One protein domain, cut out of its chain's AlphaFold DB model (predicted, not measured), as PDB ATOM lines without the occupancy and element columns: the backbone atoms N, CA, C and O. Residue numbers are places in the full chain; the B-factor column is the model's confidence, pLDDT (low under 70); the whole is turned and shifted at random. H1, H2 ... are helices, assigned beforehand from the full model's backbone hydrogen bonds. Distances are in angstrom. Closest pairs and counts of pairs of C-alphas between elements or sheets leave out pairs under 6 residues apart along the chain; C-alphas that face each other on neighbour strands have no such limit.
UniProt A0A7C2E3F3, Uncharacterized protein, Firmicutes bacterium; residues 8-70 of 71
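What this domain is: This is residues 8 to 70 of the 71 residues of an uncharacterized protein of Firmicutes bacterium (UniProt A0A7C2E3F3). Three separate helices are strung along an open horseshoe with an empty middle: H1 makes one leg, the long link of residues 25 to 35 makes the arch, and H2, followed by H3 at the foot, makes the other leg. No helix touches another. The printed part has 63 residues with three named helices, in the order H1, H2, H3, and no named strand; 40 residues are in the helices, and the class is all helix. The whole is extended, with a radius of gyration of the C-alphas of 17.4 A and spans of 36 by 34 by 27 A.

Where its parts are: Start at Asp 8 and go on to C-alpha 12 at (-15.264, -23.961, 20.411), where H1, residues 12 to 24, begins; it is 18.8 A from first to last C-alpha. Next find C-alpha 36 at (9.247, -43.974, 41.436), where H2, residues 36 to 51, begins; it is the longest helix and measures 22.6 A. Last comes H3, residues 59 to 69, 15.6 A long, ending at C-alpha 69 at (3.653, -11.775, 44.191).

How they stand to each other: Compare H1 with H2, and you find them apart, with no C-alpha of the one within 8 A of the other. H2 and H3 are apart too, and so are H1 and H3. Look at residues 43 to 70, of which 43 to 51 belong to H2 and 59 to 69 to H3: this stretch stands free. In H1, H2 and H3 every O i to N i+4 pair is within hydrogen-bond range.

The domain as a whole: The C-alphas of Asp 9 and Ala 37 are the two farthest apart, at 42.9 A. The link from H1 to H2, 11 residues, is long; the link from H2 to H3, 7 residues, is short. The printed part has no cut. Its mean pLDDT is 93.6, and no printed residue is under 70.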
ATOM      1  N   ASP A   8      -8.037 -20.017  14.853       94.00
ATOM      2  CA  ASP A   8      -9.016 -18.929  14.928       94.00
ATOM      3  C   ASP A   8     -10.282 -19.177  14.106       94.00
ATOM      4  O   ASP A   8     -11.346 -18.692  14.489       94.00
ATOM      5  N   ASP A   9     -10.196 -20.021  13.077       96.19
ATOM      6  CA  ASP A   9     -11.330 -20.389  12.228       96.19
ATOM      7  C   ASP A   9     -12.185 -21.517  12.837       96.19
ATOM      8  O   ASP A   9     -13.268 -21.809  12.335       96.19
ATOM      9  N   LEU A  10     -11.717 -22.157  13.917       96.19
ATOM     10  CA  LEU A  10     -12.413 -23.262  14.577       96.19
ATOM     11  C   LEU A  10     -13.439 -22.752  15.592       96.19
ATOM     12  O   LEU A  10     -13.139 -21.902  16.442       96.19
ATOM     13  N   THR A  11     -14.617 -23.370  15.579       97.44
ATOM     14  CA  THR A  11     -15.604 -23.259  16.656       97.44
ATOM     15  C   THR A  11     -15.041 -23.795  17.979       97.44
ATOM     16  O   THR A  11     -14.048 -24.522  18.017       97.44
ATOM     17  N   ALA A  12     -15.680 -23.455  19.102       95.62
ATOM     18  CA  ALA A  12     -15.264 -23.961  20.411       95.62
ATOM     19  C   ALA A  12     -15.276 -25.502  20.484       95.62
ATOM     20  O   ALA A  12     -14.372 -26.090  21.069       95.62
ATOM     21  N   GLU A  13     -16.259 -26.148  19.854       96.81
ATOM     22  CA  GLU A  13     -16.372 -27.608  19.805       96.81
ATOM     23  C   GLU A  13     -15.240 -28.237  18.982       96.81
ATOM     24  O   GLU A  13     -14.560 -29.143  19.458       96.81
ATOM     25  N   GLU A  14     -14.952 -27.693  17.796       96.88
ATOM     26  CA  GLU A  14     -13.844 -28.161  16.952       96.88
ATOM     27  C   GLU A  14     -12.481 -27.975  17.622       96.88
ATOM     28  O   GLU A  14     -11.573 -28.782  17.427       96.88
ATOM     29  N   ARG A  15     -12.325 -26.933  18.449       96.81
ATOM     30  CA  ARG A  15     -11.112 -26.746  19.258       96.81
ATOM     31  C   ARG A  15     -10.965 -27.842  20.308       96.81
ATOM     32  O   ARG A  15      -9.859 -28.341  20.484       96.81
ATOM     33  N   ILE A  16     -12.046 -28.221  20.989       96.19
ATOM     34  CA  ILE A  16     -12.021 -29.299  21.989       96.19
ATOM     35  C   ILE A  16     -11.688 -30.637  21.317       96.19
ATOM     36  O   ILE A  16     -10.809 -31.355  21.792       96.19
ATOM     37  N   ASP A  17     -12.318 -30.936  20.182       96.62
ATOM     38  CA  ASP A  17     -12.029 -32.142  19.396       96.62
ATOM     39  C   ASP A  17     -10.570 -32.171  18.906       96.62
ATOM     40  O   ASP A  17      -9.880 -33.186  19.027       96.62
ATOM     41  N   LEU A  18     -10.049 -31.037  18.424       95.25
ATOM     42  CA  LEU A  18      -8.643 -30.919  18.042       95.25
ATOM     43  C   LEU A  18      -7.700 -31.158  19.230       95.25
ATOM     44  O   LEU A  18      -6.699 -31.849  19.060       95.25
ATOM     45  N   ILE A  19      -8.002 -30.621  20.418       95.88
ATOM     46  CA  ILE A  19      -7.207 -30.866  21.633       95.88
ATOM     47  C   ILE A  19      -7.147 -32.367  21.936       95.88
ATOM     48  O   ILE A  19      -6.054 -32.881  22.166       95.88
ATOM     49  N   GLY A  20      -8.282 -33.073  21.870       95.44
ATOM     50  CA  GLY A  20      -8.334 -34.525  22.067       95.44
ATOM     51  C   GLY A  20      -7.473 -35.281  21.053       95.44
ATOM     52  O   GLY A  20      -6.607 -36.065  21.427       95.44
ATOM     53  N   LYS A  21      -7.613 -34.962  19.763       95.44
ATOM     54  CA  LYS A  21      -6.810 -35.583  18.696       95.44
ATOM     55  C   LYS A  21      -5.315 -35.328  18.850       95.44
ATOM     56  O   LYS A  21      -4.510 -36.215  18.575       95.44
ATOM     57  N   LEU A  22      -4.931 -34.116  19.253       93.69
ATOM     58  CA  LEU A  22      -3.532 -33.784  19.509       93.69
ATOM     59  C   LEU A  22      -2.998 -34.574  20.703       93.69
ATOM     60  O   LEU A  22      -1.900 -35.115  20.607       93.69
ATOM     61  N   TRP A  23      -3.780 -34.684  21.776       94.31
ATOM     62  CA  TRP A  23      -3.439 -35.481  22.950       94.31
ATOM     63  C   TRP A  23      -3.216 -36.958  22.602       94.31
ATOM     64  O   TRP A  23      -2.159 -37.503  22.907       94.31
ATOM     65  N   ASP A  24      -4.149 -37.568  21.869       94.56
ATOM     66  CA  ASP A  24      -4.068 -38.974  21.450       94.56
ATOM     67  C   ASP A  24      -2.928 -39.240  20.455       94.56
ATOM     68  O   ASP A  24      -2.470 -40.372  20.306       94.56
ATOM     69  N   SER A  25      -2.461 -38.202  19.755       92.38
ATOM     70  CA  SER A  25      -1.356 -38.312  18.797       92.38
ATOM     71  C   SER A  25       0.032 -38.335  19.440       92.38
ATOM     72  O   SER A  25       1.015 -38.601  18.744       92.38
ATOM     73  N   LEU A  26       0.140 -38.031  20.739       92.44
ATOM     74  CA  LEU A  26       1.415 -38.029  21.448       92.44
ATOM     75  C   LEU A  26       1.913 -39.463  21.647       92.44
ATOM     76  O   LEU A  26       1.177 -40.324  22.115       92.44
ATOM     77  N   ASP A  27       3.185 -39.713  21.333       91.81
ATOM     78  CA  ASP A  27       3.823 -41.001  21.609       91.81
ATOM     79  C   ASP A  27       4.209 -41.085  23.098       91.81
ATOM     80  O   ASP A  27       5.084 -40.326  23.539       91.81
ATOM     81  N   PRO A  28       3.623 -42.009  23.887       85.06
ATOM     82  CA  PRO A  28       3.972 -42.171  25.296       85.06
ATOM     83  C   PRO A  28       5.451 -42.511  25.515       85.06
ATOM     84  O   PRO A  28       5.994 -42.206  26.574       85.06
ATOM     85  N   ALA A  29       6.131 -43.105  24.528       85.81
ATOM     86  CA  ALA A  29       7.557 -43.410  24.619       85.81
ATOM     87  C   ALA A  29       8.443 -42.150  24.608       85.81
ATOM     88  O   ALA A  29       9.589 -42.206  25.053       85.81
ATOM     89  N   LEU A  30       7.919 -41.015  24.129       88.00
ATOM     90  CA  LEU A  30       8.589 -39.712  24.184       88.00
ATOM     91  C   LEU A  30       8.323 -38.964  25.498       88.00
ATOM     92  O   LEU A  30       8.904 -37.899  25.722       88.00
ATOM     93  N   ALA A  31       7.456 -39.491  26.367       84.62
ATOM     94  CA  ALA A  31       7.204 -38.895  27.666       84.62
ATOM     95  C   ALA A  31       8.460 -38.960  28.547       84.62
ATOM     96  O   ALA A  31       9.248 -39.907  28.501       84.62
ATOM     97  N   THR A  32       8.642 -37.943  29.390       85.31
ATOM     98  CA  THR A  32       9.708 -37.985  30.396       85.31
ATOM     99  C   THR A  32       9.426 -39.140  31.363       85.31
ATOM    100  O   THR A  32       8.301 -39.229  31.858       85.31
ATOM    101  N   PRO A  33      10.408 -40.015  31.658       86.88
ATOM    102  CA  PRO A  33      10.195 -41.126  32.574       86.88
ATOM    103  C   PRO A  33       9.699 -40.638  33.935       86.88
ATOM    104  O   PRO A  33      10.323 -39.783  34.570       86.88
ATOM    105  N   ILE A  34       8.594 -41.211  34.407       89.81
ATOM    106  CA  ILE A  34       8.105 -40.969  35.761       89.81
ATOM    107  C   ILE A  34       9.003 -41.751  36.718       89.81
ATOM    108  O   ILE A  34       9.060 -42.981  36.685       89.81
ATOM    109  N   THR A  35       9.744 -41.036  37.563       94.75
ATOM    110  CA  THR A  35      10.541 -41.682  38.614       94.75
ATOM    111  C   THR A  35       9.619 -42.327  39.653       94.75
ATOM    112  O   THR A  35       8.518 -41.821  39.871       94.75
ATOM    113  N   PRO A  36      10.057 -43.378  40.372       96.25
ATOM    114  CA  PRO A  36       9.247 -43.974  41.436       96.25
ATOM    115  C   PRO A  36       8.796 -42.964  42.502       96.25
ATOM    116  O   PRO A  36       7.684 -43.053  43.006       96.25
ATOM    117  N   ALA A  37       9.638 -41.972  42.810       96.25
ATOM    118  CA  ALA A  37       9.296 -40.905  43.746       96.25
ATOM    119  C   ALA A  37       8.198 -39.980  43.201       96.25
ATOM    120  O   ALA A  37       7.305 -39.590  43.946       96.25
ATOM    121  N   LEU A  38       8.241 -39.651  41.905       96.00
ATOM    122  CA  LEU A  38       7.195 -38.854  41.265       96.00
ATOM    123  C   LEU A  38       5.877 -39.633  41.170       96.00
ATOM    124  O   LEU A  38       4.834 -39.052  41.428       96.00
ATOM    125  N   ALA A  39       5.922 -40.931  40.855       95.69
ATOM    126  CA  ALA A  39       4.731 -41.783  40.852       95.69
ATOM    127  C   ALA A  39       4.058 -41.805  42.232       95.69
ATOM    128  O   ALA A  39       2.884 -41.477  42.340       95.69
ATOM    129  N   ALA A  40       4.828 -42.066  43.294       97.81
ATOM    130  CA  ALA A  40       4.306 -42.076  44.661       97.81
ATOM    131  C   ALA A  40       3.714 -40.719  45.087       97.81
ATOM    132  O   ALA A  40       2.740 -40.670  45.834       97.81
ATOM    133  N   GLU A  41       4.298 -39.614  44.619       97.69
ATOM    134  CA  GLU A  41       3.757 -38.278  44.870       97.69
ATOM    135  C   GLU A  41       2.439 -38.037  44.125       97.69
ATOM    136  O   GLU A  41       1.523 -37.446  44.692       97.69
ATOM    137  N   LEU A  42       2.315 -38.501  42.880       96.62
ATOM    138  CA  LEU A  42       1.062 -38.410  42.130       96.62
ATOM    139  C   LEU A  42      -0.041 -39.238  42.799       96.62
ATOM    140  O   LEU A  42      -1.109 -38.686  43.052       96.62
ATOM    141  N   ASP A  43       0.250 -40.482  43.191       97.81
ATOM    142  CA  ASP A  43      -0.692 -41.356  43.908       97.81
ATOM    143  C   ASP A  43      -1.169 -40.708  45.221       97.81
ATOM    144  O   ASP A  43      -2.355 -40.726  45.557       97.81
ATOM    145  N   ARG A  44      -0.248 -40.081  45.970       97.75
ATOM    146  CA  ARG A  44      -0.582 -39.356  47.205       97.75
ATOM    147  C   ARG A  44      -1.536 -38.192  46.930       97.75
ATOM    148  O   ARG A  44      -2.497 -38.011  47.674       97.75
ATOM    149  N   ARG A  45      -1.270 -37.391  45.892       95.81
ATOM    150  CA  ARG A  45      -2.098 -36.221  45.553       95.81
ATOM    151  C   ARG A  45      -3.465 -36.609  45.001       95.81
ATOM    152  O   ARG A  45      -4.426 -35.897  45.270       95.81
ATOM    153  N   GLU A  46      -3.555 -37.712  44.265       96.25
ATOM    154  CA  GLU A  46      -4.830 -38.278  43.814       96.25
ATOM    155  C   GLU A  46      -5.686 -38.696  45.015       96.25
ATOM    156  O   GLU A  46      -6.811 -38.225  45.156       96.25
ATOM    157  N   ALA A  47      -5.112 -39.450  45.959       97.06
ATOM    158  CA  ALA A  47      -5.816 -39.848  47.178       97.06
ATOM    159  C   ALA A  47      -6.272 -38.647  48.032       97.06
ATOM    160  O   ALA A  47      -7.347 -38.682  48.633       97.06
ATOM    161  N   GLU A  48      -5.475 -37.576  48.093       95.19
ATOM    162  CA  GLU A  48      -5.857 -36.333  48.776       95.19
ATOM    163  C   GLU A  48      -7.016 -35.612  48.083       95.19
ATOM    164  O   GLU A  48      -7.922 -35.130  48.764       95.19
ATOM    165  N   ALA A  49      -7.007 -35.557  46.748       92.75
ATOM    166  CA  ALA A  49      -8.084 -34.951  45.972       92.75
ATOM    167  C   ALA A  49      -9.393 -35.744  46.112       92.75
ATOM    168  O   ALA A  49     -10.441 -35.149  46.359       92.75
ATOM    169  N   ASP A  50      -9.327 -37.074  46.043       95.69
ATOM    170  CA  ASP A  50     -10.488 -37.951  46.220       95.69
ATOM    171  C   ASP A  50     -11.082 -37.856  47.630       95.69
ATOM    172  O   ASP A  50     -12.301 -37.896  47.810       95.69
ATOM    173  N   ALA A  51     -10.231 -37.708  48.650       97.12
ATOM    174  CA  ALA A  51     -10.674 -37.554  50.032       97.12
ATOM    175  C   ALA A  51     -11.345 -36.194  50.301       97.12
ATOM    176  O   ALA A  51     -12.134 -36.083  51.244       97.12
ATOM    177  N   ALA A  52     -11.032 -35.165  49.507       94.50
ATOM    178  CA  ALA A  52     -11.515 -33.801  49.703       94.50
ATOM    179  C   ALA A  52     -11.758 -33.070  48.362       94.50
ATOM    180  O   ALA A  52     -11.061 -32.101  48.051       94.50
ATOM    181  N   PRO A  53     -12.773 -33.478  47.577       89.88
ATOM    182  CA  PRO A  53     -12.998 -32.949  46.227       89.88
ATOM    183  C   PRO A  53     -13.323 -31.447  46.198       89.88
ATOM    184  O   PRO A  53     -13.021 -30.767  45.219       89.88
ATOM    185  N   ASP A  54     -13.885 -30.910  47.285       92.31
ATOM    186  CA  ASP A  54     -14.234 -29.490  47.419       92.31
ATOM    187  C   ASP A  54     -13.102 -28.637  48.022       92.31
ATOM    188  O   ASP A  54     -13.285 -27.444  48.255       92.31
ATOM    189  N   ALA A  55     -11.928 -29.220  48.296       88.25
ATOM    190  CA  ALA A  55     -10.794 -28.506  48.893       88.25
ATOM    191  C   ALA A  55      -9.960 -27.699  47.881       88.25
ATOM    192  O   ALA A  55      -8.901 -27.181  48.229       88.25
ATOM    193  N   GLY A  56     -10.403 -27.610  46.625       87.75
ATOM    194  CA  GLY A  56      -9.761 -26.769  45.621       87.75
ATOM    195  C   GLY A  56     -10.036 -25.284  45.861       87.75
ATOM    196  O   GLY A  56     -11.179 -24.886  46.075       87.75
ATOM    197  N   ASP A  57      -9.000 -24.451  45.759       90.06
ATOM    198  CA  ASP A  57      -9.166 -22.995  45.782       90.06
ATOM    199  C   ASP A  57      -9.780 -22.494  44.465       90.06
ATOM    200  O   ASP A  57      -9.492 -23.003  43.372       90.06
ATOM    201  N   ALA A  58     -10.599 -21.442  44.538       92.12
ATOM    202  CA  ALA A  58     -11.187 -20.864  43.341       92.12
ATOM    203  C   ALA A  58     -10.105 -20.172  42.497       92.12
ATOM    204  O   ALA A  58      -9.311 -19.369  42.991       92.12
ATOM    205  N   TRP A  59     -10.106 -20.406  41.181       91.06
ATOM    206  CA  TRP A  59      -9.100 -19.821  40.285       91.06
ATOM    207  C   TRP A  59      -8.911 -18.295  40.428       91.06
ATOM    208  O   TRP A  59      -7.760 -17.848  40.425       91.06
ATOM    209  N   PRO A  60      -9.969 -17.466  40.572       95.69
ATOM    210  CA  PRO A  60      -9.791 -16.032  40.787       95.69
ATOM    211  C   PRO A  60      -8.930 -15.698  42.012       95.69
ATOM    212  O   PRO A  60      -8.115 -14.783  41.927       95.69
ATOM    213  N   GLU A  61      -9.061 -16.461  43.100       94.75
ATOM    214  CA  GLU A  61      -8.328 -16.253  44.355       94.75
ATOM    215  C   GLU A  61      -6.839 -16.553  44.162       94.75
ATOM    216  O   GLU A  61      -5.995 -15.685  44.396       94.75
ATOM    217  N   ILE A  62      -6.520 -17.729  43.602       94.19
ATOM    218  CA  ILE A  62      -5.141 -18.123  43.274       94.19
ATOM    219  C   ILE A  62      -4.494 -17.092  42.342       94.19
ATOM    220  O   ILE A  62      -3.371 -16.636  42.570       94.19
ATOM    221  N   ARG A  63      -5.197 -16.710  41.269       94.12
ATOM    222  CA  ARG A  63      -4.707 -15.750  40.274       94.12
ATOM    223  C   ARG A  63      -4.380 -14.402  40.910       94.12
ATOM    224  O   ARG A  63      -3.346 -13.811  40.592       94.12
ATOM    225  N   ASP A  64      -5.267 -13.893  41.755       96.19
ATOM    226  CA  ASP A  64      -5.095 -12.580  42.370       96.19
ATOM    227  C   ASP A  64      -3.955 -12.596  43.397       96.19
ATOM    228  O   ASP A  64      -3.178 -11.643  43.462       96.19
ATOM    229  N   ASP A  65      -3.761 -13.705  44.110       94.81
ATOM    230  CA  ASP A  65      -2.608 -13.899  44.990       94.81
ATOM    231  C   ASP A  65      -1.281 -14.018  44.237       94.81
ATOM    232  O   ASP A  65      -0.275 -13.452  44.670       94.81
ATOM    233  N   LEU A  66      -1.260 -14.698  43.088       94.56
ATOM    234  CA  LEU A  66      -0.076 -14.759  42.229       94.56
ATOM    235  C   LEU A  66       0.293 -13.378  41.679       94.56
ATOM    236  O   LEU A  66       1.467 -13.014  41.678       94.56
ATOM    237  N   ARG A  67      -0.695 -12.575  41.270       94.56
ATOM    238  CA  ARG A  67      -0.470 -11.203  40.785       94.56
ATOM    239  C   ARG A  67       0.146 -10.290  41.837       94.56
ATOM    240  O   ARG A  67       0.996  -9.487  41.486       94.56
ATOM    241  N   LYS A  68      -0.228 -10.435  43.113       94.38
ATOM    242  CA  LYS A  68       0.395  -9.679  44.219       94.38
ATOM    243  C   LYS A  68       1.872 -10.039  44.432       94.38
ATOM    244  O   LYS A  68       2.605  -9.250  45.013       94.38
ATOM    245  N   LYS A  69       2.287 -11.246  44.026       91.31
ATOM    246  CA  LYS A  69       3.653 -11.775  44.191       91.31
ATOM    247  C   LYS A  69       4.556 -11.502  42.985       91.31
ATOM    248  O   LYS A  69       5.762 -11.717  43.082       91.31
ATOM    249  N   LEU A  70       3.985 -11.073  41.862       80.25
ATOM    250  CA  LEU A  70       4.728 -10.670  40.672       80.25
ATOM    251  C   LEU A  70       5.141  -9.190  40.818       80.25
ATOM    252  O   LEU A  70       4.287  -8.383  41.189       80.25
TER     253      LEU A  70